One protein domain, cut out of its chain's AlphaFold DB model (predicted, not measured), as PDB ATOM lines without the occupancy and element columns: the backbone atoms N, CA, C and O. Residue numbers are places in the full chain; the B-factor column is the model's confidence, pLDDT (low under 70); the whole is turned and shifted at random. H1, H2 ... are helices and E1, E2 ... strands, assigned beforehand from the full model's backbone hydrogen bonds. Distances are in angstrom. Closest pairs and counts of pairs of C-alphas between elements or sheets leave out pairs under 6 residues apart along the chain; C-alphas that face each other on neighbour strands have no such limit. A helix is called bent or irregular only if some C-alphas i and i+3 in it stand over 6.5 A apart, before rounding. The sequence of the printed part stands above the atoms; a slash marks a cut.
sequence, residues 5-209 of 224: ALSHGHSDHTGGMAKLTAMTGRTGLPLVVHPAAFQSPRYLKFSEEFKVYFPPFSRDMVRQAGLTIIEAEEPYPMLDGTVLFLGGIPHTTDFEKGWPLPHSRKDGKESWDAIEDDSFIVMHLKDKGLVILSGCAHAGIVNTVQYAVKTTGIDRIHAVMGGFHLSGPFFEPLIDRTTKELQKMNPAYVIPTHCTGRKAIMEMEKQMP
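Overview. This is residues 5 to 209 of the 224 residues of an uncharacterized protein of Deltaproteobacteria bacterium ADurb.Bin002 (UniProt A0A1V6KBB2). A larger and a looser half lie side by side: the larger is a six-stranded sheet with H5 over one face, H7 at its E12 edge and H6 between H5 and H7, while the looser has the strand pair E1 and E4 with H4 packed on it at one end and the small twisted sheet E3 E2 E7 E8 at the other. The chain enters the larger half at E5 and E6, goes back to E7 and E8, and returns at E9. The printed part has 205 residues, with seven named helices and twelve named strands in the order H1 H2 E1 H3 E2 E3 H4 E4 E5 E6 E7 E8 E9 E10 H5 E11 H6 E12 H7. The class is mixed, helices and strands; the whole is compact, with a radius of gyration of the C-alphas of 17.2 A, and rounded, spanning 46 by 43 by 28 A.

Arrangement. The mixed six-stranded sheet runs E5 (76 to 78), E6 (83 to 85), E9 (120 to 125), E10 (129 to 134), E11 (157 to 163), E12 (189 to 193). E9 and E10 form an antiparallel hairpin, with N 131 and O 123 2.8 A apart; E10 and E11 are parallel, with N 132 and O 159 2.8 A apart. H5 (141 to 152) is on this sheet at a height of 9.3 A, over E9 and E10, slantwise at 53 degrees to E9 on the local plane. E10, H5, E11 and E11, H6 (172 to 185), E12 are strand-helix-strand units, parallel neighbour strands joined through a helix, with right-handed crossovers. H6 only grazes the sheet and touches H5, Thr 178 to Val 142 at 6.6 A between C-alphas. H7 (198 to 207) touches H6, C-alphas of Ala 200 and Ile 175 being closest at 5.7 A. E1 (29 to 33) and E4 (67 to 71) are parallel, with N 31 and O 68 2.8 A apart; H4 (59 to 64) comes closest to E4 at Val 62 and Thr 68, 7.1 A between C-alphas. H2 (17 to 24) and H4 only just touch, with 3 pairs of C-alphas within 8 A. H1 (11 to 14) and H2 meet only through their link; H3 (35 to 38) is close to H4 but not clearly touching, at 6.8 A between C-alphas 38 and 59. The antiparallel sheet E3 (51 to 53), E2 (42 to 45), E7 (102 to 106), E8 (109 to 112) has N 103 and O 43 2.8 A apart. Every O i to N i+4 pair is within hydrogen-bond range in H2, H4, H5 and H7, and 8 of 10 in H6; H1 and H3 are too short for one.

Along the chain. H6 measures 20.4 A and is irregular, with C-alphas 173 and 176 7.3 A apart; E11 measures 17.1 A, H5 and E10 16.4 A each. H1 begins at C-alpha 11 (27.872, 31.976, 6.421), and H7 ends at C-alpha 207 (32.062, 1.365, -3.195).

Size, cuts and confidence. The C-alphas farthest apart, of Glu 49 and Asp 127, are 54.5 A apart. The printed part has no cut; the link E6 to E7, residues 86 to 101, is long. The mean pLDDT of the printed part is 95.7, and no printed residue is under 70.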
ATOM      1  N   ALA A   5      14.895  27.962   0.036       96.56
ATOM      2  CA  ALA A   5      15.012  27.227   1.291       96.56
ATOM      3  C   ALA A   5      16.443  27.367   1.813       96.56
ATOM      4  O   ALA A   5      17.391  27.295   1.027       96.56
ATOM      5  N   LEU A   6      16.604  27.581   3.119       97.25
ATOM      6  CA  LEU A   6      17.909  27.634   3.767       97.25
ATOM      7  C   LEU A   6      18.182  26.321   4.495       97.25
ATOM      8  O   LEU A   6      17.409  25.930   5.363       97.25
ATOM      9  N   SER A   7      19.308  25.683   4.176       95.69
ATOM     10  CA  SER A   7      19.704  24.435   4.825       95.69
ATOM     11  C   SER A   7      20.173  24.605   6.265       95.69
ATOM     12  O   SER A   7      19.978  23.687   7.029       95.69
ATOM     13  N   HIS A   8      20.865  25.697   6.611       94.56
ATOM     14  CA  HIS A   8      21.267  26.066   7.982       94.56
ATOM     15  C   HIS A   8      21.918  27.463   7.977       94.56
ATOM     16  O   HIS A   8      22.233  28.013   6.918       94.56
ATOM     17  N   GLY A   9      22.139  28.042   9.157       93.00
ATOM     18  CA  GLY A   9      22.580  29.424   9.366       93.00
ATOM     19  C   GLY A   9      24.074  29.721   9.183       93.00
ATOM     20  O   GLY A   9      24.501  30.820   9.535       93.00
ATOM     21  N   HIS A  10      24.898  28.805   8.657       90.62
ATOM     22  CA  HIS A  10      26.323  29.099   8.431       90.62
ATOM     23  C   HIS A  10      26.541  30.068   7.259       90.62
ATOM     24  O   HIS A  10      25.757  30.144   6.311       90.62
ATOM     25  N   SER A  11      27.622  30.848   7.329       88.12
ATOM     26  CA  SER A  11      27.872  31.976   6.421       88.12
ATOM     27  C   SER A  11      28.054  31.572   4.956       88.12
ATOM     28  O   SER A  11      27.674  32.327   4.060       88.12
ATOM     29  N   ASP A  12      28.579  30.379   4.695       87.12
ATOM     30  CA  ASP A  12      28.724  29.798   3.359       87.12
ATOM     31  C   ASP A  12      27.383  29.385   2.727       87.12
ATOM     32  O   ASP A  12      27.300  29.253   1.508       87.12
ATOM     33  N   HIS A  13      26.313  29.289   3.523       90.19
ATOM     34  CA  HIS A  13      24.948  29.016   3.063       90.19
ATOM     35  C   HIS A  13      24.052  30.268   3.037       90.19
ATOM     36  O   HIS A  13      23.050  30.297   2.322       90.19
ATOM     37  N   THR A  14      24.411  31.330   3.767       92.25
ATOM     38  CA  THR A  14      23.607  32.565   3.876       92.25
ATOM     39  C   THR A  14      24.152  33.743   3.062       92.25
ATOM     40  O   THR A  14      23.394  34.638   2.680       92.25
ATOM     41  N   GLY A  15      25.447  33.743   2.726       89.50
ATOM     42  CA  GLY A  15      26.144  34.906   2.160       89.50
ATOM     43  C   GLY A  15      25.657  35.381   0.783       89.50
ATOM     44  O   GLY A  15      25.883  36.532   0.411       89.50
ATOM     45  N   GLY A  16      24.968  34.528   0.020       91.06
ATOM     46  CA  GLY A  16      24.520  34.844  -1.341       91.06
ATOM     47  C   GLY A  16      23.188  35.596  -1.448       91.06
ATOM     48  O   GLY A  16      22.877  36.106  -2.525       91.06
ATOM     49  N   MET A  17      22.392  35.688  -0.375       91.38
ATOM     50  CA  MET A  17      20.975  36.091  -0.455       91.38
ATOM     51  C   MET A  17      20.756  37.489  -1.042       91.38
ATOM     52  O   MET A  17      19.982  37.645  -1.985       91.38
ATOM     53  N   ALA A  18      21.466  38.503  -0.538       91.19
ATOM     54  CA  ALA A  18      21.311  39.879  -1.018       91.19
ATOM     55  C   ALA A  18      21.755  40.039  -2.481       91.19
ATOM     56  O   ALA A  18      21.164  40.796  -3.251       91.19
ATOM     57  N   LYS A  19      22.792  39.301  -2.898       92.50
ATOM     58  CA  LYS A  19      23.254  39.331  -4.288       92.50
ATOM     59  C   LYS A  19      22.268  38.620  -5.216       92.50
ATOM     60  O   LYS A  19      22.040  39.096  -6.325       92.50
ATOM     61  N   LEU A  20      21.667  37.525  -4.757       90.50
ATOM     62  CA  LEU A  20      20.670  36.750  -5.493       90.50
ATOM     63  C   LEU A  20      19.418  37.578  -5.814       90.50
ATOM     64  O   LEU A  20      18.973  37.601  -6.964       90.50
ATOM     65  N   THR A  21      18.864  38.293  -4.834       92.62
ATOM     66  CA  THR A  21      17.697  39.164  -5.059       92.62
ATOM     67  C   THR A  21      18.042  40.343  -5.963       92.62
ATOM     68  O   THR A  21      17.306  40.612  -6.911       92.62
ATOM     69  N   ALA A  22      19.214  40.961  -5.782       92.25
ATOM     70  CA  ALA A  22      19.692  42.029  -6.660       92.25
ATOM     71  C   ALA A  22      19.873  41.568  -8.120       92.25
ATOM     72  O   ALA A  22      19.483  42.276  -9.044       92.25
ATOM     73  N   MET A  23      20.437  40.377  -8.348       92.19
ATOM     74  CA  MET A  23      20.650  39.826  -9.694       92.19
ATOM     75  C   MET A  23      19.356  39.390 -10.382       92.19
ATOM     76  O   MET A  23      19.259  39.456 -11.604       92.19
ATOM     77  N   THR A  24      18.375  38.911  -9.619       90.44
ATOM     78  CA  THR A  24      17.100  38.431 -10.171       90.44
ATOM     79  C   THR A  24      16.054  39.537 -10.301       90.44
ATOM     80  O   THR A  24      15.045  39.329 -10.973       90.44
ATOM     81  N   GLY A  25      16.260  40.684  -9.643       90.94
ATOM     82  CA  GLY A  25      15.284  41.772  -9.543       90.94
ATOM     83  C   GLY A  25      14.017  41.395  -8.769       90.94
ATOM     84  O   GLY A  25      13.047  42.150  -8.775       90.94
ATOM     85  N   ARG A  26      13.991  40.219  -8.126       88.50
ATOM     86  CA  ARG A  26      12.828  39.715  -7.393       88.50
ATOM     87  C   ARG A  26      12.970  40.031  -5.910       88.50
ATOM     88  O   ARG A  26      13.985  39.713  -5.296       88.50
ATOM     89  N   THR A  27      11.917  40.604  -5.342       90.12
ATOM     90  CA  THR A  27      11.770  40.875  -3.907       90.12
ATOM     91  C   THR A  27      10.486  40.231  -3.391       90.12
ATOM     92  O   THR A  27       9.651  39.777  -4.176       90.12
ATOM     93  N   GLY A  28      10.348  40.126  -2.072       92.12
ATOM     94  CA  GLY A  28       9.197  39.499  -1.426       92.12
ATOM     95  C   GLY A  28       9.168  37.972  -1.536       92.12
ATOM     96  O   GLY A  28       8.206  37.358  -1.082       92.12
ATOM     97  N   LEU A  29      10.206  37.353  -2.111       92.75
ATOM     98  CA  LEU A  29      10.266  35.904  -2.270       92.75
ATOM     99  C   LEU A  29      10.357  35.212  -0.902       92.75
ATOM    100  O   LEU A  29      11.167  35.644  -0.074       92.75
ATOM    101  N   PRO A  30       9.569  34.147  -0.671       96.06
ATOM    102  CA  PRO A  30       9.625  33.391   0.567       96.06
ATOM    103  C   PRO A  30      10.951  32.644   0.697       96.06
ATOM    104  O   PRO A  30      11.379  31.943  -0.221       96.06
ATOM    105  N   LEU A  31      11.574  32.786   1.862       97.44
ATOM    106  CA  LEU A  31      12.668  31.968   2.356       97.44
ATOM    107  C   LEU A  31      12.128  31.061   3.462       97.44
ATOM    108  O   LEU A  31      11.822  31.539   4.556       97.44
ATOM    109  N   VAL A  32      12.034  29.764   3.178       98.31
ATOM    110  CA  VAL A  32      11.732  28.740   4.182       98.31
ATOM    111  C   VAL A  32      13.010  28.411   4.946       98.31
ATOM    112  O   VAL A  32      14.056  28.156   4.344       98.31
ATOM    113  N   VAL A  33      12.951  28.475   6.270       98.31
ATOM    114  CA  VAL A  33      14.119  28.349   7.141       98.31
ATOM    115  C   VAL A  33      13.717  27.784   8.498       98.31
ATOM    116  O   VAL A  33      12.649  28.097   9.018       98.31
ATOM    117  N   HIS A  34      14.583  26.981   9.105       98.19
ATOM    118  CA  HIS A  34      14.391  26.560  10.487       98.19
ATOM    119  C   HIS A  34      14.698  27.728  11.447       98.19
ATOM    120  O   HIS A  34      15.755  28.351  11.312       98.19
ATOM    121  N   PRO A  35      13.845  28.052  12.439       97.50
ATOM    122  CA  PRO A  35      14.026  29.238  13.288       97.50
ATOM    123  C   PRO A  35      15.334  29.234  14.093       97.50
ATOM    124  O   PRO A  35      15.887  30.303  14.373       97.50
ATOM    125  N   ALA A  36      15.875  28.054  14.419       95.94
ATOM    126  CA  ALA A  36      17.184  27.935  15.071       95.94
ATOM    127  C   ALA A  36      18.347  28.480  14.213       95.94
ATOM    128  O   ALA A  36      19.385  28.823  14.767       95.94
ATOM    129  N   ALA A  37      18.173  28.694  12.900       96.62
ATOM    130  CA  ALA A  37      19.193  29.321  12.052       96.62
ATOM    131  C   ALA A  37      19.517  30.760  12.486       96.62
ATOM    132  O   ALA A  37      20.586  31.279  12.172       96.62
ATOM    133  N   PHE A  38      18.600  31.408  13.214       96.31
ATOM    134  CA  PHE A  38      18.782  32.748  13.769       96.31
ATOM    135  C   PHE A  38      19.381  32.751  15.183       96.31
ATOM    136  O   PHE A  38      19.504  33.811  15.803       96.31
ATOM    137  N   GLN A  39      19.716  31.581  15.729       93.94
ATOM    138  CA  GLN A  39      20.324  31.464  17.045       93.94
ATOM    139  C   GLN A  39      21.726  32.073  17.042       93.94
ATOM    140  O   GLN A  39      22.565  31.793  16.188       93.94
ATOM    141  N   SER A  40      21.985  32.926  18.029       93.38
ATOM    142  CA  SER A  40      23.251  33.633  18.167       93.38
ATOM    143  C   SER A  40      23.492  34.005  19.637       93.38
ATOM    144  O   SER A  40      22.526  34.330  20.331       93.38
ATOM    145  N   PRO A  41      24.746  33.993  20.124       94.69
ATOM    146  CA  PRO A  41      25.952  33.571  19.416       94.69
ATOM    147  C   PRO A  41      26.055  32.044  19.301       94.69
ATOM    148  O   PRO A  41      25.665  31.309  20.210       94.69
ATOM    149  N   ARG A  42      26.648  31.592  18.191       95.50
ATOM    150  CA  ARG A  42      27.121  30.221  17.972       95.50
ATOM    151  C   ARG A  42      28.631  30.242  17.743       95.50
ATOM    152  O   ARG A  42      29.156  31.204  17.179       95.50
ATOM    153  N   TYR A  43      29.340  29.218  18.195       96.25
ATOM    154  CA  TYR A  43      30.796  29.136  18.091       96.25
ATOM    155  C   TYR A  43      31.297  27.698  18.144       96.25
ATOM    156  O   TYR A  43      30.682  26.834  18.759       96.25
ATOM    157  N   LEU A  44      32.468  27.457  17.561       96.31
ATOM    158  CA  LEU A  44      33.252  26.256  17.823       96.31
ATOM    159  C   LEU A  44      34.015  26.428  19.132       96.31
ATOM    160  O   LEU A  44      34.748  27.405  19.302       96.31
ATOM    161  N   LYS A  45      33.863  25.471  20.042       96.56
ATOM    162  CA  LYS A  45      34.559  25.442  21.326       96.56
ATOM    163  C   LYS A  45      35.637  24.360  21.306       96.56
ATOM    164  O   LYS A  45      35.323  23.176  21.322       96.56
ATOM    165  N   PHE A  46      36.902  24.771  21.283       94.88
ATOM    166  CA  PHE A  46      38.050  23.860  21.365       94.88
ATOM    167  C   PHE A  46      38.580  23.744  22.803       94.88
ATOM    168  O   PHE A  46      39.038  22.679  23.206       94.88
ATOM    169  N   SER A  47      38.480  24.826  23.582       94.94
ATOM    170  CA  SER A  47      38.645  24.862  25.042       94.94
ATOM    171  C   SER A  47      37.774  25.982  25.635       94.94
ATOM    172  O   SER A  47      37.042  26.653  24.900       94.94
ATOM    173  N   GLU A  48      37.813  26.206  26.952       93.38
ATOM    174  CA  GLU A  48      37.122  27.365  27.543       93.38
ATOM    175  C   GLU A  48      37.727  28.702  27.100       93.38
ATOM    176  O   GLU A  48      37.015  29.695  26.954       93.38
ATOM    177  N   GLU A  49      39.028  28.710  26.830       94.75
ATOM    178  CA  GLU A  49      39.818  29.877  26.450       94.75
ATOM    179  C   GLU A  49      39.864  30.081  24.932       94.75
ATOM    180  O   GLU A  49      40.086  31.200  24.472       94.75
ATOM    181  N   PHE A  50      39.644  29.022  24.141       96.44
ATOM    182  CA  PHE A  50      39.691  29.083  22.681       96.44
ATOM    183  C   PHE A  50      38.336  28.752  22.045       96.44
ATOM    184  O   PHE A  50      37.951  27.587  21.876       96.44
ATOM    185  N   LYS A  51      37.621  29.821  21.669       96.81
ATOM    186  CA  LYS A  51      36.304  29.795  21.016       96.81
ATOM    187  C   LYS A  51      36.366  30.567  19.697       96.81
ATOM    188  O   LYS A  51      36.862  31.692  19.664       96.81
ATOM    189  N   VAL A  52      35.844  29.982  18.622       96.62
ATOM    190  CA  VAL A  52      35.765  30.609  17.292       96.62
ATOM    191  C   VAL A  52      34.303  30.886  16.967       96.62
ATOM    192  O   VAL A  52      33.529  29.955  16.770       96.62
ATOM    193  N   TYR A  53      33.922  32.161  16.928       95.50
ATOM    194  CA  TYR A  53      32.532  32.574  16.732       95.50
ATOM    195  C   TYR A  53      32.112  32.536  15.268       95.50
ATOM    196  O   TYR A  53      32.820  33.037  14.392       95.50
ATOM    197  N   PHE A  54      30.929  31.978  15.023       93.88
ATOM    198  CA  PHE A  54      30.288  32.055  13.722       93.88
ATOM    199  C   PHE A  54      29.684  33.450  13.514       93.88
ATOM    200  O   PHE A  54      29.146  34.034  14.463       93.88
ATOM    201  N   PRO A  55      29.737  33.993  12.285       93.75
ATOM    202  CA  PRO A  55      29.003  35.203  11.948       93.75
ATOM    203  C   PRO A  55      27.507  35.024  12.242       93.75
ATOM    204  O   PRO A  55      26.953  33.970  11.924       93.75
ATOM    205  N   PRO A  56      26.835  36.023  12.837       93.50
ATOM    206  CA  PRO A  56      25.408  35.931  13.088       93.50
ATOM    207  C   PRO A  56      24.625  35.953  11.772       93.50
ATOM    208  O   PRO A  56      24.989  36.652  10.826       93.50
ATOM    209  N   PHE A  57      23.497  35.250  11.761       95.25
ATOM    210  CA  PHE A  57      22.465  35.369  10.744       95.25
ATOM    211  C   PHE A  57      21.175  35.817  11.432       95.25
ATOM    212  O   PHE A  57      20.758  35.218  12.420       95.25
ATOM    213  N   SER A  58      20.565  36.910  10.970       95.94
ATOM    214  CA  SER A  58      19.391  37.498  11.624       95.94
ATOM    215  C   SER A  58      18.204  37.621  10.679       95.94
ATOM    216  O   SER A  58      18.348  37.725   9.461       95.94
ATOM    217  N   ARG A  59      17.000  37.681  11.260       97.44
ATOM    218  CA  ARG A  59      15.766  37.948  10.507       97.44
ATOM    219  C   ARG A  59      15.846  39.274   9.744       97.44
ATOM    220  O   ARG A  59      15.327  39.384   8.636       97.44
ATOM    221  N   ASP A  60      16.538  40.268  10.297       97.00
ATOM    222  CA  ASP A  60      16.714  41.562   9.639       97.00
ATOM    223  C   ASP A  60      17.633  41.475   8.423       97.00
ATOM    224  O   ASP A  60      17.338  42.114   7.418       97.00
ATOM    225  N   MET A  61      18.670  40.631   8.447       96.25
ATOM    226  CA  MET A  61      19.499  40.377   7.261       96.25
ATOM    227  C   MET A  61      18.671  39.790   6.111       96.25
ATOM    228  O   MET A  61      18.846  40.192   4.963       96.25
ATOM    229  N   VAL A  62      17.723  38.891   6.407       96.81
ATOM    230  CA  VAL A  62      16.815  38.321   5.394       96.81
ATOM    231  C   VAL A  62      15.885  39.388   4.815       96.81
ATOM    232  O   VAL A  62      15.745  39.498   3.596       96.81
ATOM    233  N   ARG A  63      15.292  40.224   5.675       96.19
ATOM    234  CA  ARG A  63      14.419  41.331   5.247       96.19
ATOM    235  C   ARG A  63      15.180  42.364   4.419       96.19
ATOM    236  O   ARG A  63      14.680  42.804   3.390       96.19
ATOM    237  N   GLN A  64      16.401  42.713   4.824       95.31
ATOM    238  CA  GLN A  64      17.288  43.619   4.086       95.31
ATOM    239  C   GLN A  64      17.726  43.033   2.742       95.31
ATOM    240  O   GLN A  64      17.872  43.773   1.773       95.31
ATOM    241  N   ALA A  65      17.872  41.708   2.652       94.75
ATOM    242  CA  ALA A  65      18.073  41.019   1.384       94.75
ATOM    243  C   ALA A  65      16.821  41.035   0.486       94.75
ATOM    244  O   ALA A  65      16.901  40.587  -0.653       94.75
ATOM    245  N   GLY A  66      15.678  41.554   0.945       94.62
ATOM    246  CA  GLY A  66      14.446  41.657   0.163       94.62
ATOM    247  C   GLY A  66      13.627  40.366   0.117       94.62
ATOM    248  O   GLY A  66      12.818  40.204  -0.795       94.62
ATOM    249  N   LEU A  67      13.836  39.451   1.064       96.31
ATOM    250  CA  LEU A  67      13.107  38.185   1.189       96.31
ATOM    251  C   LEU A  67      12.070  38.256   2.322       96.31
ATOM    252  O   LEU A  67      12.213  39.029   3.273       96.31
ATOM    253  N   THR A  68      11.033  37.427   2.235       97.19
ATOM    254  CA  THR A  68      10.088  37.177   3.334       97.19
ATOM    255  C   THR A  68      10.473  35.891   4.059       97.19
ATOM    256  O   THR A  68      11.046  34.990   3.458       97.19
ATOM    257  N   ILE A  69      10.214  35.807   5.365       98.25
ATOM    258  CA  ILE A  69      10.620  34.656   6.184       98.25
ATOM    259  C   ILE A  69       9.417  33.744   6.399       98.25
ATOM    260  O   ILE A  69       8.362  34.214   6.821       98.25
ATOM    261  N   ILE A  70       9.616  32.449   6.167       98.25
ATOM    262  CA  ILE A  70       8.725  31.375   6.597       98.25
ATOM    263  C   ILE A  70       9.534  30.476   7.530       98.25
ATOM    264  O   ILE A  70      10.488  29.833   7.099       98.25
ATOM    265  N   GLU A  71       9.177  30.458   8.813       98.44
ATOM    266  CA  GLU A  71       9.858  29.625   9.807       98.44
ATOM    267  C   GLU A  71       9.176  28.259   9.902       98.44
ATOM    268  O   GLU A  71       7.963  28.188  10.096       98.44
ATOM    269  N   ALA A  72       9.954  27.188   9.758       98.19
ATOM    270  CA  ALA A  72       9.466  25.815   9.807       98.19
ATOM    271  C   ALA A  72      10.421  24.933  10.622       98.19
ATOM    272  O   ALA A  72      11.550  24.681  10.208       98.19
ATOM    273  N   GLU A  73       9.964  24.478  11.789       97.75
ATOM    274  CA  GLU A  73      10.683  23.484  12.609       97.75
ATOM    275  C   GLU A  73      10.440  22.056  12.107       97.75
ATOM    276  O   GLU A  73      11.318  21.204  12.161       97.75
ATOM    277  N   GLU A  74       9.252  21.836  11.550       97.81
ATOM    278  CA  GLU A  74       8.740  20.555  11.073       97.81
ATOM    279  C   GLU A  74       8.622  20.547   9.539       97.81
ATOM    280  O   GLU A  74       8.743  21.607   8.906       97.81
ATOM    281  N   PRO A  75       8.352  19.383   8.913       98.19
ATOM    282  CA  PRO A  75       8.206  19.294   7.471       98.19
ATOM    283  C   PRO A  75       7.189  20.298   6.908       98.19
ATOM    284  O   PRO A  75       6.027  20.329   7.314       98.19
ATOM    285  N   TYR A  76       7.625  21.102   5.937       98.25
ATOM    286  CA  TYR A  76       6.849  22.191   5.349       98.25
ATOM    287  C   TYR A  76       6.760  22.049   3.820       98.25
ATOM    288  O   TYR A  76       7.792  22.075   3.134       98.25
ATOM    289  N   PRO A  77       5.551  21.893   3.249       97.38
ATOM    290  CA  PRO A  77       5.375  21.789   1.809       97.38
ATOM    291  C   PRO A  77       5.592  23.147   1.127       97.38
ATOM    292  O   PRO A  77       5.045  24.172   1.522       97.38
ATOM    293  N   MET A  78       6.362  23.134   0.047       96.94
ATOM    294  CA  MET A  78       6.635  24.269  -0.829       96.94
ATOM    295  C   MET A  78       6.158  23.950  -2.248       96.94
ATOM    296  O   MET A  78       6.047  22.781  -2.623       96.94
ATOM    297  N   LEU A  79       5.920  24.991  -3.054       94.75
ATOM    298  CA  LEU A  79       5.532  24.860  -4.468       94.75
ATOM    299  C   LEU A  79       4.369  23.872  -4.653       94.75
ATOM    300  O   LEU A  79       4.511  22.844  -5.317       94.75
ATOM    301  N   ASP A  80       3.253  24.145  -3.974       91.44
ATOM    302  CA  ASP A  80       2.036  23.322  -4.007       91.44
ATOM    303  C   ASP A  80       2.269  21.839  -3.653       91.44
ATOM    304  O   ASP A  80       1.602  20.938  -4.158       91.44
ATOM    305  N   GLY A  81       3.243  21.576  -2.774       91.88
ATOM    306  CA  GLY A  81       3.577  20.236  -2.287       91.88
ATOM    307  C   GLY A  81       4.520  19.442  -3.193       91.88
ATOM    308  O   GLY A  81       4.788  18.276  -2.911       91.88
ATOM    309  N   THR A  82       5.054  20.043  -4.259       93.06
ATOM    310  CA  THR A  82       6.038  19.383  -5.140       93.06
ATOM    311  C   THR A  82       7.438  19.306  -4.530       93.06
ATOM    312  O   THR A  82       8.222  18.424  -4.890       93.06
ATOM    313  N   VAL A  83       7.747  20.199  -3.586       97.19
ATOM    314  CA  VAL A  83       9.000  20.207  -2.827       97.19
ATOM    315  C   VAL A  83       8.670  20.233  -1.342       97.19
ATOM    316  O   VAL A  83       7.828  21.007  -0.903       97.19
ATOM    317  N   LEU A  84       9.355  19.419  -0.551       98.12
ATOM    318  CA  LEU A  84       9.194  19.366   0.895       98.12
ATOM    319  C   LEU A  84      10.471  19.855   1.572       98.12
ATOM    320  O   LEU A  84      11.529  19.277   1.349       98.12
ATOM    321  N   PHE A  85      10.379  20.890   2.400       98.50
ATOM    322  CA  PHE A  85      11.417  21.230   3.373       98.50
ATOM    323  C   PHE A  85      11.251  20.320   4.593       98.50
ATOM    324  O   PHE A  85      10.125  20.162   5.053       98.50
ATOM    325  N   LEU A  86      12.313  19.689   5.098       97.94
ATOM    326  CA  LEU A  86      12.175  18.676   6.157       97.94
ATOM    327  C   LEU A  86      12.055  19.245   7.578       97.94
ATOM    328  O   LEU A  86      11.585  18.525   8.452       97.94
ATOM    329  N   GLY A  87      12.451  20.496   7.821       97.25
ATOM    330  CA  GLY A  87      12.628  20.980   9.192       97.25
ATOM    331  C   GLY A  87      13.864  20.358   9.853       97.25
ATOM    332  O   GLY A  87      14.795  19.959   9.146       97.25
ATOM    333  N   GLY A  88      13.882  20.295  11.183       97.00
ATOM    334  CA  GLY A  88      14.988  19.717  11.947       97.00
ATOM    335  C   GLY A  88      15.087  18.200  11.764       97.00
ATOM    336  O   GLY A  88      14.078  17.492  11.752       97.00
ATOM    337  N   ILE A  89      16.308  17.682  11.618       97.00
ATOM    338  CA  ILE A  89      16.549  16.247  11.404       97.00
ATOM    339  C   ILE A  89      16.847  15.529  12.732       97.00
ATOM    340  O   ILE A  89      17.842  15.835  13.391       97.00
ATOM    341  N   PRO A  90      16.055  14.513  13.120       95.38
ATOM    342  CA  PRO A  90      16.325  13.736  14.328       95.38
ATOM    343  C   PRO A  90      17.573  12.846  14.201       95.38
ATOM    344  O   PRO A  90      17.762  12.162  13.195       95.38
ATOM    345  N   HIS A  91      18.381  12.758  15.262       94.31
ATOM    346  CA  HIS A  91      19.539  11.854  15.317       94.31
ATOM    347  C   HIS A  91      19.119  10.424  15.704       94.31
ATOM    348  O   HIS A  91      19.127  10.057  16.882       94.31
ATOM    349  N   THR A  92      18.724   9.608  14.724       94.94
ATOM    350  CA  THR A  92      18.159   8.262  14.953       94.94
ATOM    351  C   THR A  92      19.186   7.136  14.956       94.94
ATOM    352  O   THR A  92      18.955   6.100  15.579       94.94
ATOM    353  N   THR A  93      20.320   7.305  14.282       97.38
ATOM    354  CA  THR A  93      21.374   6.287  14.219       97.38
ATOM    355  C   THR A  93      22.269   6.305  15.457       97.38
ATOM    356  O   THR A  93      22.345   7.274  16.215       97.38
ATOM    357  N   ASP A  94      22.989   5.213  15.686       96.81
ATOM    358  CA  ASP A  94      23.980   5.064  16.753       96.81
ATOM    359  C   ASP A  94      25.340   5.715  16.433       96.81
ATOM    360  O   ASP A  94      26.161   5.828  17.339       96.81
ATOM    361  N   PHE A  95      25.574   6.182  15.199       97.25
ATOM    362  CA  PHE A  95      26.877   6.709  14.765       97.25
ATOM    363  C   PHE A  95      26.856   8.154  14.248       97.25
ATOM    364  O   PHE A  95      27.840   8.862  14.451       97.25
ATOM    365  N   GLU A  96      25.766   8.638  13.645       96.56
ATOM    366  CA  GLU A  96      25.635  10.054  13.277       96.56
ATOM    367  C   GLU A  96      25.042  10.826  14.460       96.56
ATOM    368  O   GLU A  96      23.826  10.943  14.614       96.56
ATOM    369  N   LYS A  97      25.921  11.289  15.358       94.00
ATOM    370  CA  LYS A  97      25.550  11.958  16.619       94.00
ATOM    371  C   LYS A  97      25.632  13.488  16.579       94.00
ATOM    372  O   LYS A  97      25.326  14.126  17.585       94.00
ATOM    373  N   GLY A  98      26.005  14.060  15.438       92.00
ATOM    374  CA  GLY A  98      26.254  15.491  15.269       92.00
ATOM    375  C   GLY A  98      27.707  15.887  15.541       92.00
ATOM    376  O   GLY A  98      28.555  15.065  15.900       92.00
ATOM    377  N   TRP A  99      28.012  17.169  15.344       93.44
ATOM    378  CA  TRP A  99      29.352  17.714  15.554       93.44
ATOM    379  C   TRP A  99      29.570  18.035  17.043       93.44
ATOM    380  O   TRP A  99      28.809  18.823  17.593       93.44
ATOM    381  N   PRO A 100      30.601  17.503  17.726       93.44
ATOM    382  CA  PRO A 100      30.820  17.801  19.152       93.44
ATOM    383  C   PRO A 100      31.299  19.227  19.487       93.44
ATOM    384  O   PRO A 100      31.239  19.625  20.648       93.44
ATOM    385  N   LEU A 101      31.825  19.989  18.521       95.44
ATOM    386  CA  LEU A 101      32.460  21.290  18.789       95.44
ATOM    387  C   LEU A 101      31.508  22.498  18.845       95.44
ATOM    388  O   LEU A 101      31.775  23.399  19.648       95.44
ATOM    389  N   PRO A 102      30.453  22.593  18.012       96.06
ATOM    390  CA  PRO A 102      29.521  23.709  18.049       96.06
ATOM    391  C   PRO A 102      28.840  23.847  19.408       96.06
ATOM    392  O   PRO A 102      28.381  22.882  20.015       96.06
ATOM    393  N   HIS A 103      28.807  25.077  19.891       96.81
ATOM    394  CA  HIS A 103      28.113  25.495  21.091       96.81
ATOM    395  C   HIS A 103      27.361  26.782  20.791       96.81
ATOM    396  O   HIS A 103      27.725  27.564  19.909       96.81
ATOM    397  N   SER A 104      26.326  27.019  21.577       95.38
ATOM    398  CA  SER A 104      25.532  28.231  21.518       95.38
ATOM    399  C   SER A 104      25.314  28.781  22.919       95.38
ATOM    400  O   SER A 104      25.527  28.097  23.926       95.38
ATOM    401  N   ARG A 105      24.899  30.045  22.994       93.88
ATOM    402  CA  ARG A 105      24.516  30.669  24.257       93.88
ATOM    403  C   ARG A 105      23.107  31.232  24.164       93.88
ATOM    404  O   ARG A 105      22.824  32.036  23.283       93.88
ATOM    405  N   LYS A 106      22.256  30.856  25.116       89.44
ATOM    406  CA  LYS A 106      20.894  31.377  25.274       89.44
ATOM    407  C   LYS A 106      20.673  31.756  26.733       89.44
ATOM    408  O   LYS A 106      21.019  30.985  27.623       89.44
ATOM    409  N   ASP A 107      20.179  32.968  26.977       89.19
ATOM    410  CA  ASP A 107      19.904  33.494  28.325       89.19
ATOM    411  C   ASP A 107      21.097  33.363  29.293       89.19
ATOM    412  O   ASP A 107      20.970  32.990  30.456       89.19
ATOM    413  N   GLY A 108      22.306  33.620  28.779       88.88
ATOM    414  CA  GLY A 108      23.558  33.512  29.536       88.88
ATOM    415  C   GLY A 108      24.071  32.083  29.752       88.88
ATOM    416  O   GLY A 108      25.212  31.921  30.184       88.88
ATOM    417  N   LYS A 109      23.297  31.053  29.397       93.81
ATOM    418  CA  LYS A 109      23.678  29.644  29.520       93.81
ATOM    419  C   LYS A 109      24.290  29.130  28.222       93.81
ATOM    420  O   LYS A 109      23.700  29.263  27.152       93.81
ATOM    421  N   GLU A 110      25.481  28.552  28.327       95.44
ATOM    422  CA  GLU A 110      26.127  27.832  27.229       95.44
ATOM    423  C   GLU A 110      25.597  26.393  27.163       95.44
ATOM    424  O   GLU A 110      25.436  25.734  28.194       95.44
ATOM    425  N   SER A 111      25.344  25.904  25.954       95.56
ATOM    426  CA  SER A 111      25.015  24.507  25.681       95.56
ATOM    427  C   SER A 111      25.670  24.047  24.384       95.56
ATOM    428  O   SER A 111      25.962  24.861  23.505       95.56
ATOM    429  N   TRP A 112      25.887  22.737  24.266       95.69
ATOM    430  CA  TRP A 112      26.212  22.118  22.984       95.69
ATOM    431  C   TRP A 112      25.138  22.480  21.948       95.69
ATOM    432  O   TRP A 112      23.957  22.591  22.287       95.69
ATOM    433  N   ASP A 113      25.569  22.721  20.717       94.81
ATOM    434  CA  ASP A 113      24.704  23.057  19.597       94.81
ATOM    435  C   ASP A 113      24.657  21.872  18.633       94.81
ATOM    436  O   ASP A 113      25.651  21.539  17.987       94.81
ATOM    437  N   ALA A 114      23.493  21.231  18.554       93.19
ATOM    438  CA  ALA A 114      23.259  20.129  17.631       93.19
ATOM    439  C   ALA A 114      23.111  20.595  16.171       93.19
ATOM    440  O   ALA A 114      23.043  19.750  15.286       93.19
ATOM    441  N   ILE A 115      23.079  21.914  15.923       94.75
ATOM    442  CA  ILE A 115      22.733  22.520  14.634       94.75
ATOM    443  C   ILE A 115      21.324  22.061  14.234       94.75
ATOM    444  O   ILE A 115      21.103  21.467  13.184       94.75
ATOM    445  N   GLU A 116      20.352  22.319  15.116       94.31
ATOM    446  CA  GLU A 116      18.944  21.911  14.940       94.31
ATOM    447  C   GLU A 116      18.302  22.500  13.675       94.31
ATOM    448  O   GLU A 116      17.295  22.000  13.190       94.31
ATOM    449  N   ASP A 117      18.892  23.563  13.129       95.69
ATOM    450  CA  ASP A 117      18.493  24.179  11.872       95.69
ATOM    451  C   ASP A 117      18.971  23.466  10.612       95.69
ATOM    452  O   ASP A 117      18.593  23.903   9.526       95.69
ATOM    453  N   ASP A 118      19.776  22.406  10.733       96.06
ATOM    454  CA  ASP A 118      20.178  21.582   9.598       96.06
ATOM    455  C   ASP A 118      18.951  20.927   8.961       96.06
ATOM    456  O   ASP A 118      18.269  20.094   9.557       96.06
ATOM    457  N   SER A 119      18.668  21.345   7.733       97.00
ATOM    458  CA  SER A 119      17.506  20.943   6.969       97.00
ATOM    459  C   SER A 119      17.818  20.774   5.482       97.00
ATOM    460  O   SER A 119      18.875  21.143   4.957       97.00
ATOM    461  N   PHE A 120      16.866  20.156   4.797       96.88
ATOM    462  CA  PHE A 120      17.011  19.572   3.474       96.88
ATOM    463  C   PHE A 120      15.722  19.772   2.702       96.88
ATOM    464  O   PHE A 120      14.651  19.958   3.292       96.88
ATOM    465  N   ILE A 121      15.820  19.665   1.381       98.19
ATOM    466  CA  ILE A 121      14.636  19.592   0.535       98.19
ATOM    467  C   ILE A 121      14.519  18.223  -0.123       98.19
ATOM    468  O   ILE A 121      15.512  17.606  -0.516       98.19
ATOM    469  N   VAL A 122      13.283  17.764  -0.259       98.19
ATOM    470  CA  VAL A 122      12.930  16.482  -0.861       98.19
ATOM    471  C   VAL A 122      11.931  16.719  -1.984       98.19
ATOM    472  O   VAL A 122      10.986  17.492  -1.842       98.19
ATOM    473  N   MET A 123      12.138  16.043  -3.107       97.31
ATOM    474  CA  MET A 123      11.229  16.028  -4.251       97.31
ATOM    475  C   MET A 123      10.871  14.586  -4.582       97.31
ATOM    476  O   MET A 123      11.750  13.726  -4.624       97.31
ATOM    477  N   HIS A 124       9.599  14.311  -4.857       96.31
ATOM    478  CA  HIS A 124       9.177  13.004  -5.352       96.31
ATOM    479  C   HIS A 124       9.102  13.027  -6.881       96.31
ATOM    480  O   HIS A 124       8.230  13.668  -7.465       96.31
ATOM    481  N   LEU A 125      10.006  12.297  -7.536       95.19
ATOM    482  CA  LEU A 125       9.930  12.060  -8.970       95.19
ATOM    483  C   LEU A 125       9.014  10.873  -9.244       95.19
ATOM    484  O   LEU A 125       9.284   9.748  -8.804       95.19
ATOM    485  N   LYS A 126       7.950  11.131 -10.007       93.31
ATOM    486  CA  LYS A 126       6.966  10.121 -10.392       93.31
ATOM    487  C   LYS A 126       7.664   8.881 -10.962       93.31
ATOM    488  O   LYS A 126       8.562   8.995 -11.793       93.31
ATOM    489  N   ASP A 127       7.272   7.710 -10.467       94.19
ATOM    490  CA  ASP A 127       7.771   6.390 -10.880       94.19
ATOM    491  C   ASP A 127       9.279   6.138 -10.639       94.19
ATOM    492  O   ASP A 127       9.800   5.081 -11.007       94.19
ATOM    493  N   LYS A 128       9.990   7.065  -9.979       96.31
ATOM    494  CA  LYS A 128      11.441   6.997  -9.717       96.31
ATOM    495  C   LYS A 128      11.810   7.051  -8.243       96.31
ATOM    496  O   LYS A 128      12.809   6.435  -7.876       96.31
ATOM    497  N   GLY A 129      11.024   7.750  -7.428       97.56
ATOM    498  CA  GLY A 129      11.272   7.912  -5.998       97.56
ATOM    499  C   GLY A 129      11.848   9.279  -5.625       97.56
ATOM    500  O   GLY A 129      11.702  10.258  -6.357       97.56
ATOM    501  N   LEU A 130      12.473   9.350  -4.452       98.31
ATOM    502  CA  LEU A 130      12.892  10.604  -3.827       98.31
ATOM    503  C   LEU A 130      14.205  11.153  -4.398       98.31
ATOM    504  O   LEU A 130      15.194  10.433  -4.525       98.31
ATOM    505  N   VAL A 131      14.240  12.455  -4.660       98.31
ATOM    506  CA  VAL A 131      15.469  13.245  -4.778       98.31
ATOM    507  C   VAL A 131      15.631  14.031  -3.486       98.31
ATOM    508  O   VAL A 131      14.785  14.860  -3.157       98.31
ATOM    509  N   ILE A 132      16.709  13.758  -2.759       98.38
ATOM    510  CA  ILE A 132      17.030  14.351  -1.462       98.38
ATOM    511  C   ILE A 132      18.249  15.255  -1.657       98.38
ATOM    512  O   ILE A 132      19.324  14.771  -2.023       98.38
ATOM    513  N   LEU A 133      18.076  16.561  -1.439       97.62
ATOM    514  CA  LEU A 133      19.127  17.570  -1.576       97.62
ATOM    515  C   LEU A 133      19.530  18.125  -0.205       97.62
ATOM    516  O   LEU A 133      18.716  18.739   0.489       97.62
ATOM    517  N   SER A 134      20.804  17.949   0.142       94.00
ATOM    518  CA  SER A 134      21.422  18.422   1.375       94.00
ATOM    519  C   SER A 134      22.220  19.708   1.226       94.00
ATOM    520  O   SER A 134      22.832  19.976   0.192       94.00
ATOM    521  N   GLY A 135      22.251  20.486   2.313       88.25
ATOM    522  CA  GLY A 135      23.254  21.528   2.521       88.25
ATOM    523  C   GLY A 135      24.580  20.916   2.965       88.25
ATOM    524  O   GLY A 135      25.430  20.618   2.128       88.25
ATOM    525  N   CYS A 136      24.742  20.723   4.278       91.50
ATOM    526  CA  CYS A 136      25.924  20.079   4.861       91.50
ATOM    527  C   CYS A 136      25.636  18.721   5.507       91.50
ATOM    528  O   CYS A 136      26.538  17.897   5.508       91.50
ATOM    529  N   ALA A 137      24.426  18.463   6.004       94.25
ATOM    530  CA  ALA A 137      24.111  17.256   6.763       94.25
ATOM    531  C   ALA A 137      24.883  17.114   8.079       94.25
ATOM    532  O   ALA A 137      25.462  16.069   8.375       94.25
ATOM    533  N   HIS A 138      24.849  18.168   8.895       94.19
ATOM    534  CA  HIS A 138      25.353  18.155  10.273       94.19
ATOM    535  C   HIS A 138      24.652  17.110  11.141       94.19
ATOM    536  O   HIS A 138      25.305  16.480  11.974       94.19
ATOM    537  N   ALA A 139      23.360  16.876  10.903       94.88
ATOM    538  CA  ALA A 139      22.601  15.821  11.565       94.88
ATOM    539  C   ALA A 139      22.935  14.413  11.045       94.88
ATOM    540  O   ALA A 139      22.490  13.426  11.625       94.88
ATOM    541  N   GLY A 140      23.726  14.303   9.973       97.19
ATOM    542  CA  GLY A 140      24.086  13.047   9.325       97.19
ATOM    543  C   GLY A 140      23.213  12.712   8.117       97.19
ATOM    544  O   GLY A 140      21.986  12.867   8.124       97.19
ATOM    545  N   ILE A 141      23.850  12.252   7.037       98.25
ATOM    546  CA  ILE A 141      23.156  11.969   5.776       98.25
ATOM    547  C   ILE A 141      22.267  10.724   5.879       98.25
ATOM    548  O   ILE A 141      21.212  10.672   5.250       98.25
ATOM    549  N   VAL A 142      22.631   9.742   6.706       98.50
ATOM    550  CA  VAL A 142      21.839   8.520   6.907       98.50
ATOM    551  C   VAL A 142      20.588   8.829   7.730       98.50
ATOM    552  O   VAL A 142      19.494   8.438   7.322       98.50
ATOM    553  N   ASN A 143      20.715   9.592   8.820       98.12
ATOM    554  CA  ASN A 143      19.584  10.119   9.594       98.12
ATOM    555  C   ASN A 143      18.616  10.897   8.689       98.12
ATOM    556  O   ASN A 143      17.405  10.677   8.718       98.12
ATOM    557  N   THR A 144      19.160  11.748   7.817       97.81
ATOM    558  CA  THR A 144      18.379  12.545   6.863       97.81
ATOM    559  C   THR A 144      17.577  11.673   5.907       97.81
ATOM    560  O   THR A 144      16.375  11.880   5.742       97.81
ATOM    561  N   VAL A 145      18.218  10.696   5.258       98.44
ATOM    562  CA  VAL A 145      17.539   9.827   4.289       98.44
ATOM    563  C   VAL A 145      16.452   8.999   4.980       98.44
ATOM    564  O   VAL A 145      15.341   8.906   4.460       98.44
ATOM    565  N   GLN A 146      16.718   8.473   6.180       98.38
ATOM    566  CA  GLN A 146      15.705   7.775   6.983       98.38
ATOM    567  C   GLN A 146      14.515   8.680   7.313       98.38
ATOM    568  O   GLN A 146      13.365   8.250   7.204       98.38
ATOM    569  N   TYR A 147      14.779   9.931   7.692       98.25
ATOM    570  CA  TYR A 147      13.729  10.890   8.004       98.25
ATOM    571  C   TYR A 147      12.908  11.262   6.766       98.25
ATOM    572  O   TYR A 147      11.684  11.238   6.825       98.25
ATOM    573  N   ALA A 148      13.545  11.495   5.616       98.19
ATOM    574  CA  ALA A 148      12.860  11.752   4.351       98.19
ATOM    575  C   ALA A 148      11.921  10.600   3.952       98.19
ATOM    576  O   ALA A 148      10.760  10.838   3.608       98.19
ATOM    577  N   VAL A 149      12.392   9.352   4.046       98.31
ATOM    578  CA  VAL A 149      11.583   8.152   3.773       98.31
ATOM    579  C   VAL A 149      10.401   8.066   4.737       98.31
ATOM    580  O   VAL A 149       9.264   7.892   4.305       98.31
ATOM    581  N   LYS A 150      10.638   8.249   6.042       98.19
ATOM    582  CA  LYS A 150       9.584   8.213   7.066       98.19
ATOM    583  C   LYS A 150       8.524   9.294   6.841       98.19
ATOM    584  O   LYS A 150       7.337   9.002   6.941       98.19
ATOM    585  N   THR A 151       8.948  10.520   6.551       97.75
ATOM    586  CA  THR A 151       8.066  11.684   6.396       97.75
ATOM    587  C   THR A 151       7.229  11.601   5.124       97.75
ATOM    588  O   THR A 151       6.063  11.983   5.127       97.75
ATOM    589  N   THR A 152       7.799  11.088   4.032       97.50
ATOM    590  CA  THR A 152       7.094  10.977   2.744       97.50
ATOM    591  C   THR A 152       6.321   9.669   2.584       97.50
ATOM    592  O   THR A 152       5.421   9.597   1.751       97.50
ATOM    593  N   GLY A 153       6.674   8.628   3.343       97.88
ATOM    594  CA  GLY A 153       6.164   7.270   3.152       97.88
ATOM    595  C   GLY A 153       6.688   6.585   1.883       97.88
ATOM    596  O   GLY A 153       6.144   5.558   1.486       97.88
ATOM    597  N   ILE A 154       7.713   7.147   1.233       97.75
ATOM    598  CA  ILE A 154       8.290   6.642  -0.018       97.75
ATOM    599  C   ILE A 154       9.668   6.064   0.288       97.75
ATOM    600  O   ILE A 154      10.576   6.785   0.689       97.75
ATOM    601  N   ASP A 155       9.832   4.761   0.077       97.06
ATOM    602  CA  ASP A 155      11.072   4.022   0.339       97.06
ATOM    603  C   ASP A 155      12.052   4.030  -0.842       97.06
ATOM    604  O   ASP A 155      13.262   3.890  -0.659       97.06
ATOM    605  N   ARG A 156      11.555   4.231  -2.065       98.25
ATOM    606  CA  ARG A 156      12.390   4.306  -3.260       98.25
ATOM    607  C   ARG A 156      13.137   5.634  -3.316       98.25
ATOM    608  O   ARG A 156      12.527   6.697  -3.419       98.25
ATOM    609  N   ILE A 157      14.466   5.568  -3.352       98.56
ATOM    610  CA  ILE A 157      15.336   6.744  -3.445       98.56
ATOM    611  C   ILE A 157      15.938   6.820  -4.849       98.56
ATOM    612  O   ILE A 157      16.602   5.898  -5.322       98.56
ATOM    613  N   HIS A 158      15.713   7.939  -5.530       98.44
ATOM    614  CA  HIS A 158      16.309   8.206  -6.830       98.44
ATOM    615  C   HIS A 158      17.694   8.839  -6.698       98.44
ATOM    616  O   HIS A 158      18.639   8.352  -7.305       98.44
ATOM    617  N   ALA A 159      17.837   9.900  -5.903       98.38
ATOM    618  CA  ALA A 159      19.117  10.579  -5.744       98.38
ATOM    619  C   ALA A 159      19.305  11.122  -4.327       98.38
ATOM    620  O   ALA A 159      18.384  11.701  -3.754       98.38
ATOM    621  N   VAL A 160      20.524  10.988  -3.804       98.50
ATOM    622  CA  VAL A 160      20.992  11.664  -2.586       98.50
ATOM    623  C   VAL A 160      22.150  12.571  -2.980       98.50
ATOM    624  O   VAL A 160      23.185  12.088  -3.444       98.50
ATOM    625  N   MET A 161      21.981  13.884  -2.852       97.31
ATOM    626  CA  MET A 161      22.938  14.861  -3.370       97.31
ATOM    627  C   MET A 161      23.155  16.038  -2.422       97.31
ATOM    628  O   MET A 161      22.236  16.417  -1.711       97.31
ATOM    629  N   GLY A 162      24.344  16.642  -2.452       95.88
ATOM    630  CA  GLY A 162      24.701  17.790  -1.606       95.88
ATOM    631  C   GLY A 162      25.918  17.519  -0.721       95.88
ATOM    632  O   GLY A 162      26.734  16.654  -1.045       95.88
ATOM    633  N   GLY A 163      26.115  18.310   0.334       96.06
ATOM    634  CA  GLY A 163      27.180  18.091   1.317       96.06
ATOM    635  C   GLY A 163      26.776  17.074   2.383       96.06
ATOM    636  O   GLY A 163      25.621  17.068   2.813       96.06
ATOM    637  N   PHE A 164      27.712  16.206   2.781       97.19
ATOM    638  CA  PHE A 164      27.498  15.135   3.772       97.19
ATOM    639  C   PHE A 164      28.333  15.294   5.058       97.19
ATOM    640  O   PHE A 164      28.307  14.416   5.912       97.19
ATOM    641  N   HIS A 165      29.120  16.368   5.170       95.06
ATOM    642  CA  HIS A 165      29.947  16.712   6.337       95.06
ATOM    643  C   HIS A 165      30.879  15.591   6.841       95.06
ATOM    644  O   HIS A 165      31.064  15.405   8.038       95.06
ATOM    645  N   LEU A 166      31.512  14.852   5.922       97.00
ATOM    646  CA  LEU A 166      32.384  13.707   6.237       97.00
ATOM    647  C   LEU A 166      33.890  14.046   6.277       97.00
ATOM    648  O   LEU A 166      34.739  13.153   6.263       97.00
ATOM    649  N   SER A 167      34.238  15.333   6.329       94.06
ATOM    650  CA  SER A 167      35.633  15.794   6.367       94.06
ATOM    651  C   SER A 167      36.151  15.981   7.793       94.06
ATOM    652  O   SER A 167      35.446  16.482   8.664       94.06
ATOM    653  N   GLY A 168      37.437  15.698   8.009       93.50
ATOM    654  CA  GLY A 168      38.119  15.986   9.271       93.50
ATOM    655  C   GLY A 168      38.003  14.879  10.328       93.50
ATOM    656  O   GLY A 168      37.301  13.886  10.141       93.50
ATOM    657  N   PRO A 169      38.710  15.027  11.460       94.00
ATOM    658  CA  PRO A 169      39.004  13.921  12.376       94.00
ATOM    659  C   PRO A 169      37.775  13.330  13.079       94.00
ATOM    660  O   PRO A 169      37.801  12.163  13.454       94.00
ATOM    661  N   PHE A 170      36.705  14.110  13.247       93.75
ATOM    662  CA  PHE A 170      35.472  13.637  13.884       93.75
ATOM    663  C   PHE A 170      34.589  12.813  12.942       93.75
ATOM    664  O   PHE A 170      33.836  11.968  13.414       93.75
ATOM    665  N   PHE A 171      34.686  13.045  11.629       96.69
ATOM    666  CA  PHE A 171      33.747  12.490  10.655       96.69
ATOM    667  C   PHE A 171      34.385  11.499   9.684       96.69
ATOM    668  O   PHE A 171      33.716  10.566   9.248       96.69
ATOM    669  N   GLU A 172      35.682  11.623   9.392       97.44
ATOM    670  CA  GLU A 172      36.393  10.651   8.556       97.44
ATOM    671  C   GLU A 172      36.266   9.195   9.053       97.44
ATOM    672  O   GLU A 172      36.082   8.310   8.215       97.44
ATOM    673  N   PRO A 173      36.280   8.902  10.373       97.69
ATOM    674  CA  PRO A 173      36.033   7.546  10.870       97.69
ATOM    675  C   PRO A 173      34.641   6.986  10.529       97.69
ATOM    676  O   PRO A 173      34.448   5.772  10.574       97.69
ATOM    677  N   LEU A 174      33.672   7.843  10.192       97.88
ATOM    678  CA  LEU A 174      32.302   7.447   9.860       97.88
ATOM    679  C   LEU A 174      32.134   7.074   8.379       97.88
ATOM    680  O   LEU A 174      31.157   6.411   8.046       97.88
ATOM    681  N   ILE A 175      33.083   7.437   7.503       98.50
ATOM    682  CA  ILE A 175      32.957   7.324   6.037       98.50
ATOM    683  C   ILE A 175      32.526   5.926   5.585       98.50
ATOM    684  O   ILE A 175      31.568   5.803   4.822       98.50
ATOM    685  N   ASP A 176      33.215   4.875   6.041       98.25
ATOM    686  CA  ASP A 176      32.914   3.497   5.625       98.25
ATOM    687  C   ASP A 176      31.507   3.078   6.072       98.25
ATOM    688  O   ASP A 176      30.744   2.502   5.296       98.25
ATOM    689  N   ARG A 177      31.127   3.433   7.304       98.38
ATOM    690  CA  ARG A 177      29.805   3.112   7.843       98.38
ATOM    691  C   ARG A 177      28.703   3.875   7.112       98.38
ATOM    692  O   ARG A 177      27.748   3.246   6.666       98.38
ATOM    693  N   THR A 178      28.853   5.185   6.924       98.44
ATOM    694  CA  THR A 178      27.923   6.012   6.145       98.44
ATOM    695  C   THR A 178      27.754   5.472   4.725       98.44
ATOM    696  O   THR A 178      26.628   5.317   4.258       98.44
ATOM    697  N   THR A 179      28.852   5.115   4.052       98.50
ATOM    698  CA  THR A 179      28.818   4.569   2.684       98.50
ATOM    699  C   THR A 179      28.065   3.238   2.628       98.50
ATOM    700  O   THR A 179      27.202   3.061   1.771       98.50
ATOM    701  N   LYS A 180      28.305   2.331   3.584       98.56
ATOM    702  CA  LYS A 180      27.582   1.052   3.681       98.56
ATOM    703  C   LYS A 180      26.093   1.223   3.960       98.56
ATOM    704  O   LYS A 180      25.284   0.476   3.416       98.56
ATOM    705  N   GLU A 181      25.704   2.179   4.798       98.56
ATOM    706  CA  GLU A 181      24.283   2.464   5.030       98.56
ATOM    707  C   GLU A 181      23.616   3.059   3.782       98.56
ATOM    708  O   GLU A 181      22.528   2.622   3.412       98.56
ATOM    709  N   LEU A 182      24.290   3.962   3.060       98.38
ATOM    710  CA  LEU A 182      23.800   4.460   1.770       98.38
ATOM    711  C   LEU A 182      23.664   3.334   0.732       98.38
ATOM    712  O   LEU A 182      22.670   3.292   0.013       98.38
ATOM    713  N   GLN A 183      24.595   2.375   0.686       98.12
ATOM    714  CA  GLN A 183      24.463   1.181  -0.160       98.12
ATOM    715  C   GLN A 183      23.222   0.354   0.187       98.12
ATOM    716  O   GLN A 183      22.503  -0.070  -0.715       98.12
ATOM    717  N   LYS A 184      22.943   0.139   1.480       98.12
ATOM    718  CA  LYS A 184      21.746  -0.594   1.931       98.12
ATOM    719  C   LYS A 184      20.453   0.124   1.550       98.12
ATOM    720  O   LYS A 184      19.480  -0.535   1.203       98.12
ATOM    721  N   MET A 185      20.454   1.456   1.599       98.00
ATOM    722  CA  MET A 185      19.335   2.292   1.145       98.00
ATOM    723  C   MET A 185      19.149   2.259  -0.378       98.00
ATOM    724  O   MET A 185      18.081   2.613  -0.867       98.00
ATOM    725  N   ASN A 186      20.170   1.818  -1.118       97.81
ATOM    726  CA  ASN A 186      20.144   1.572  -2.557       97.81
ATOM    727  C   ASN A 186      19.559   2.733  -3.398       97.81
ATOM    728  O   ASN A 186      18.643   2.512  -4.199       97.81
ATOM    729  N   PRO A 187      20.058   3.977  -3.241       98.25
ATOM    730  CA  PRO A 187      19.663   5.071  -4.116       98.25
ATOM    731  C   PRO A 187      20.135   4.797  -5.547       98.25
ATOM    732  O   PRO A 187      21.207   4.224  -5.751       98.25
ATOM    733  N   ALA A 188      19.385   5.255  -6.554       98.19
ATOM    734  CA  ALA A 188      19.861   5.151  -7.935       98.19
ATOM    735  C   ALA A 188      21.125   6.001  -8.167       98.19
ATOM    736  O   ALA A 188      22.002   5.576  -8.914       98.19
ATOM    737  N   TYR A 189      21.237   7.153  -7.489       98.38
ATOM    738  CA  TYR A 189      22.396   8.041  -7.568       98.38
ATOM    739  C   TYR A 189      22.847   8.601  -6.210       98.38
ATOM    740  O   TYR A 189      22.025   8.992  -5.379       98.38
ATOM    741  N   VAL A 190      24.164   8.726  -6.020       98.38
ATOM    742  CA  VAL A 190      24.798   9.426  -4.888       98.38
ATOM    743  C   VAL A 190      25.749  10.489  -5.428       98.38
ATOM    744  O   VAL A 190      26.639  10.193  -6.224       98.38
ATOM    745  N   ILE A 191      25.543  11.741  -5.018       98.06
ATOM    746  CA  ILE A 191      26.162  12.919  -5.643       98.06
ATOM    747  C   ILE A 191      26.753  13.843  -4.558       98.06
ATOM    748  O   ILE A 191      26.187  14.902  -4.252       98.06
ATOM    749  N   PRO A 192      27.866  13.437  -3.920       97.00
ATOM    750  CA  PRO A 192      28.484  14.191  -2.834       97.00
ATOM    751  C   PRO A 192      29.164  15.475  -3.333       97.00
ATOM    752  O   PRO A 192      29.791  15.493  -4.392       97.00
ATOM    753  N   THR A 193      29.093  16.549  -2.543       94.50
ATOM    754  CA  THR A 193      29.684  17.868  -2.849       94.50
ATOM    755  C   THR A 193      30.172  18.595  -1.589       94.50
ATOM    756  O   THR A 193      30.068  18.072  -0.482       94.50
ATOM    757  N   HIS A 194      30.693  19.817  -1.750       88.12
ATOM    758  CA  HIS A 194      30.968  20.761  -0.658       88.12
ATOM    759  C   HIS A 194      31.797  20.148   0.487       88.12
ATOM    760  O   HIS A 194      32.949  19.759   0.284       88.12
ATOM    761  N   CYS A 195      31.209  20.023   1.676       90.81
ATOM    762  CA  CYS A 195      31.848  19.575   2.910       90.81
ATOM    763  C   CYS A 195      32.056  18.052   3.006       90.81
ATOM    764  O   CYS A 195      32.668  17.588   3.974       90.81
ATOM    765  N   THR A 196      31.590  17.257   2.029       95.81
ATOM    766  CA  THR A 196      31.762  15.791   2.055       95.81
ATOM    767  C   THR A 196      33.237  15.397   2.118       95.81
ATOM    768  O   THR A 196      33.599  14.497   2.865       95.81
ATOM    769  N   GLY A 197      34.103  16.115   1.400       95.12
ATOM    770  CA  GLY A 197      35.547  15.903   1.454       95.12
ATOM    771  C   GLY A 197      36.060  14.798   0.544       95.12
ATOM    772  O   GLY A 197      35.384  13.818   0.236       95.12
ATOM    773  N   ARG A 198      37.319  14.946   0.124       96.00
ATOM    774  CA  ARG A 198      37.935  14.091  -0.899       96.00
ATOM    775  C   ARG A 198      37.974  12.611  -0.515       96.00
ATOM    776  O   ARG A 198      37.706  11.773  -1.367       96.00
ATOM    777  N   LYS A 199      38.297  12.282   0.742       97.38
ATOM    778  CA  LYS A 199      38.371  10.882   1.195       97.38
ATOM    779  C   LYS A 199      37.011  10.193   1.115       97.38
ATOM    780  O   LYS A 199      36.932   9.083   0.603       97.38
ATOM    781  N   ALA A 200      35.955  10.874   1.559       97.62
ATOM    782  CA  ALA A 200      34.599  10.347   1.499       97.62
ATOM    783  C   ALA A 200      34.111  10.205   0.053       97.62
ATOM    784  O   ALA A 200      33.576   9.162  -0.302       97.62
ATOM    785  N   ILE A 201      34.365  11.209  -0.797       97.75
ATOM    786  CA  ILE A 201      34.034  11.156  -2.230       97.75
ATOM    787  C   ILE A 201      34.696   9.939  -2.893       97.75
ATOM    788  O   ILE A 201      34.010   9.171  -3.559       97.75
ATOM    789  N   MET A 202      35.998   9.731  -2.670       97.88
ATOM    790  CA  MET A 202      36.733   8.597  -3.246       97.88
ATOM    791  C   MET A 202      36.226   7.243  -2.735       97.88
ATOM    792  O   MET A 202      36.160   6.289  -3.505       97.88
ATOM    793  N   GLU A 203      35.873   7.137  -1.451       98.25
ATOM    794  CA  GLU A 203      35.347   5.881  -0.909       98.25
ATOM    795  C   GLU A 203      33.942   5.578  -1.449       98.25
ATOM    796  O   GLU A 203      33.668   4.438  -1.819       98.25
ATOM    797  N   MET A 204      33.081   6.592  -1.580       98.38
ATOM    798  CA  MET A 204      31.756   6.445  -2.190       98.38
ATOM    799  C   MET A 204      31.848   6.075  -3.673       98.38
ATOM    800  O   MET A 204      31.155   5.162  -4.105       98.38
ATOM    801  N   GLU A 205      32.732   6.715  -4.441       98.31
ATOM    802  CA  GLU A 205      32.995   6.358  -5.843       98.31
ATOM    803  C   GLU A 205      33.477   4.906  -5.973       98.31
ATOM    804  O   GLU A 205      32.993   4.153  -6.815       98.31
ATOM    805  N   LYS A 206      34.391   4.481  -5.097       98.25
ATOM    806  CA  LYS A 206      34.930   3.118  -5.079       98.25
ATOM    807  C   LYS A 206      33.884   2.065  -4.704       98.25
ATOM    808  O   LYS A 206      33.881   0.987  -5.295       98.25
ATOM    809  N   GLN A 207      33.045   2.330  -3.701       98.19
ATOM    810  CA  GLN A 207      32.062   1.365  -3.195       98.19
ATOM    811  C   GLN A 207      30.729   1.394  -3.964       98.19
ATOM    812  O   GLN A 207      30.003   0.400  -3.956       98.19
ATOM    813  N   MET A 208      30.389   2.501  -4.627       98.06
ATOM    814  CA  MET A 208      29.133   2.694  -5.365       98.06
ATOM    815  C   MET A 208      29.367   3.216  -6.798       98.06
ATOM    816  O   MET A 208      28.755   4.214  -7.186       98.06
ATOM    817  N   PRO A 209      30.237   2.592  -7.617       97.88
ATOM    818  CA  PRO A 209      30.683   3.190  -8.878       97.88
ATOM    819  C   PRO A 209      29.569   3.356  -9.922       97.88
ATOM    820  O   PRO A 209      29.687   4.197 -10.807       97.88
TER     821      PRO A 209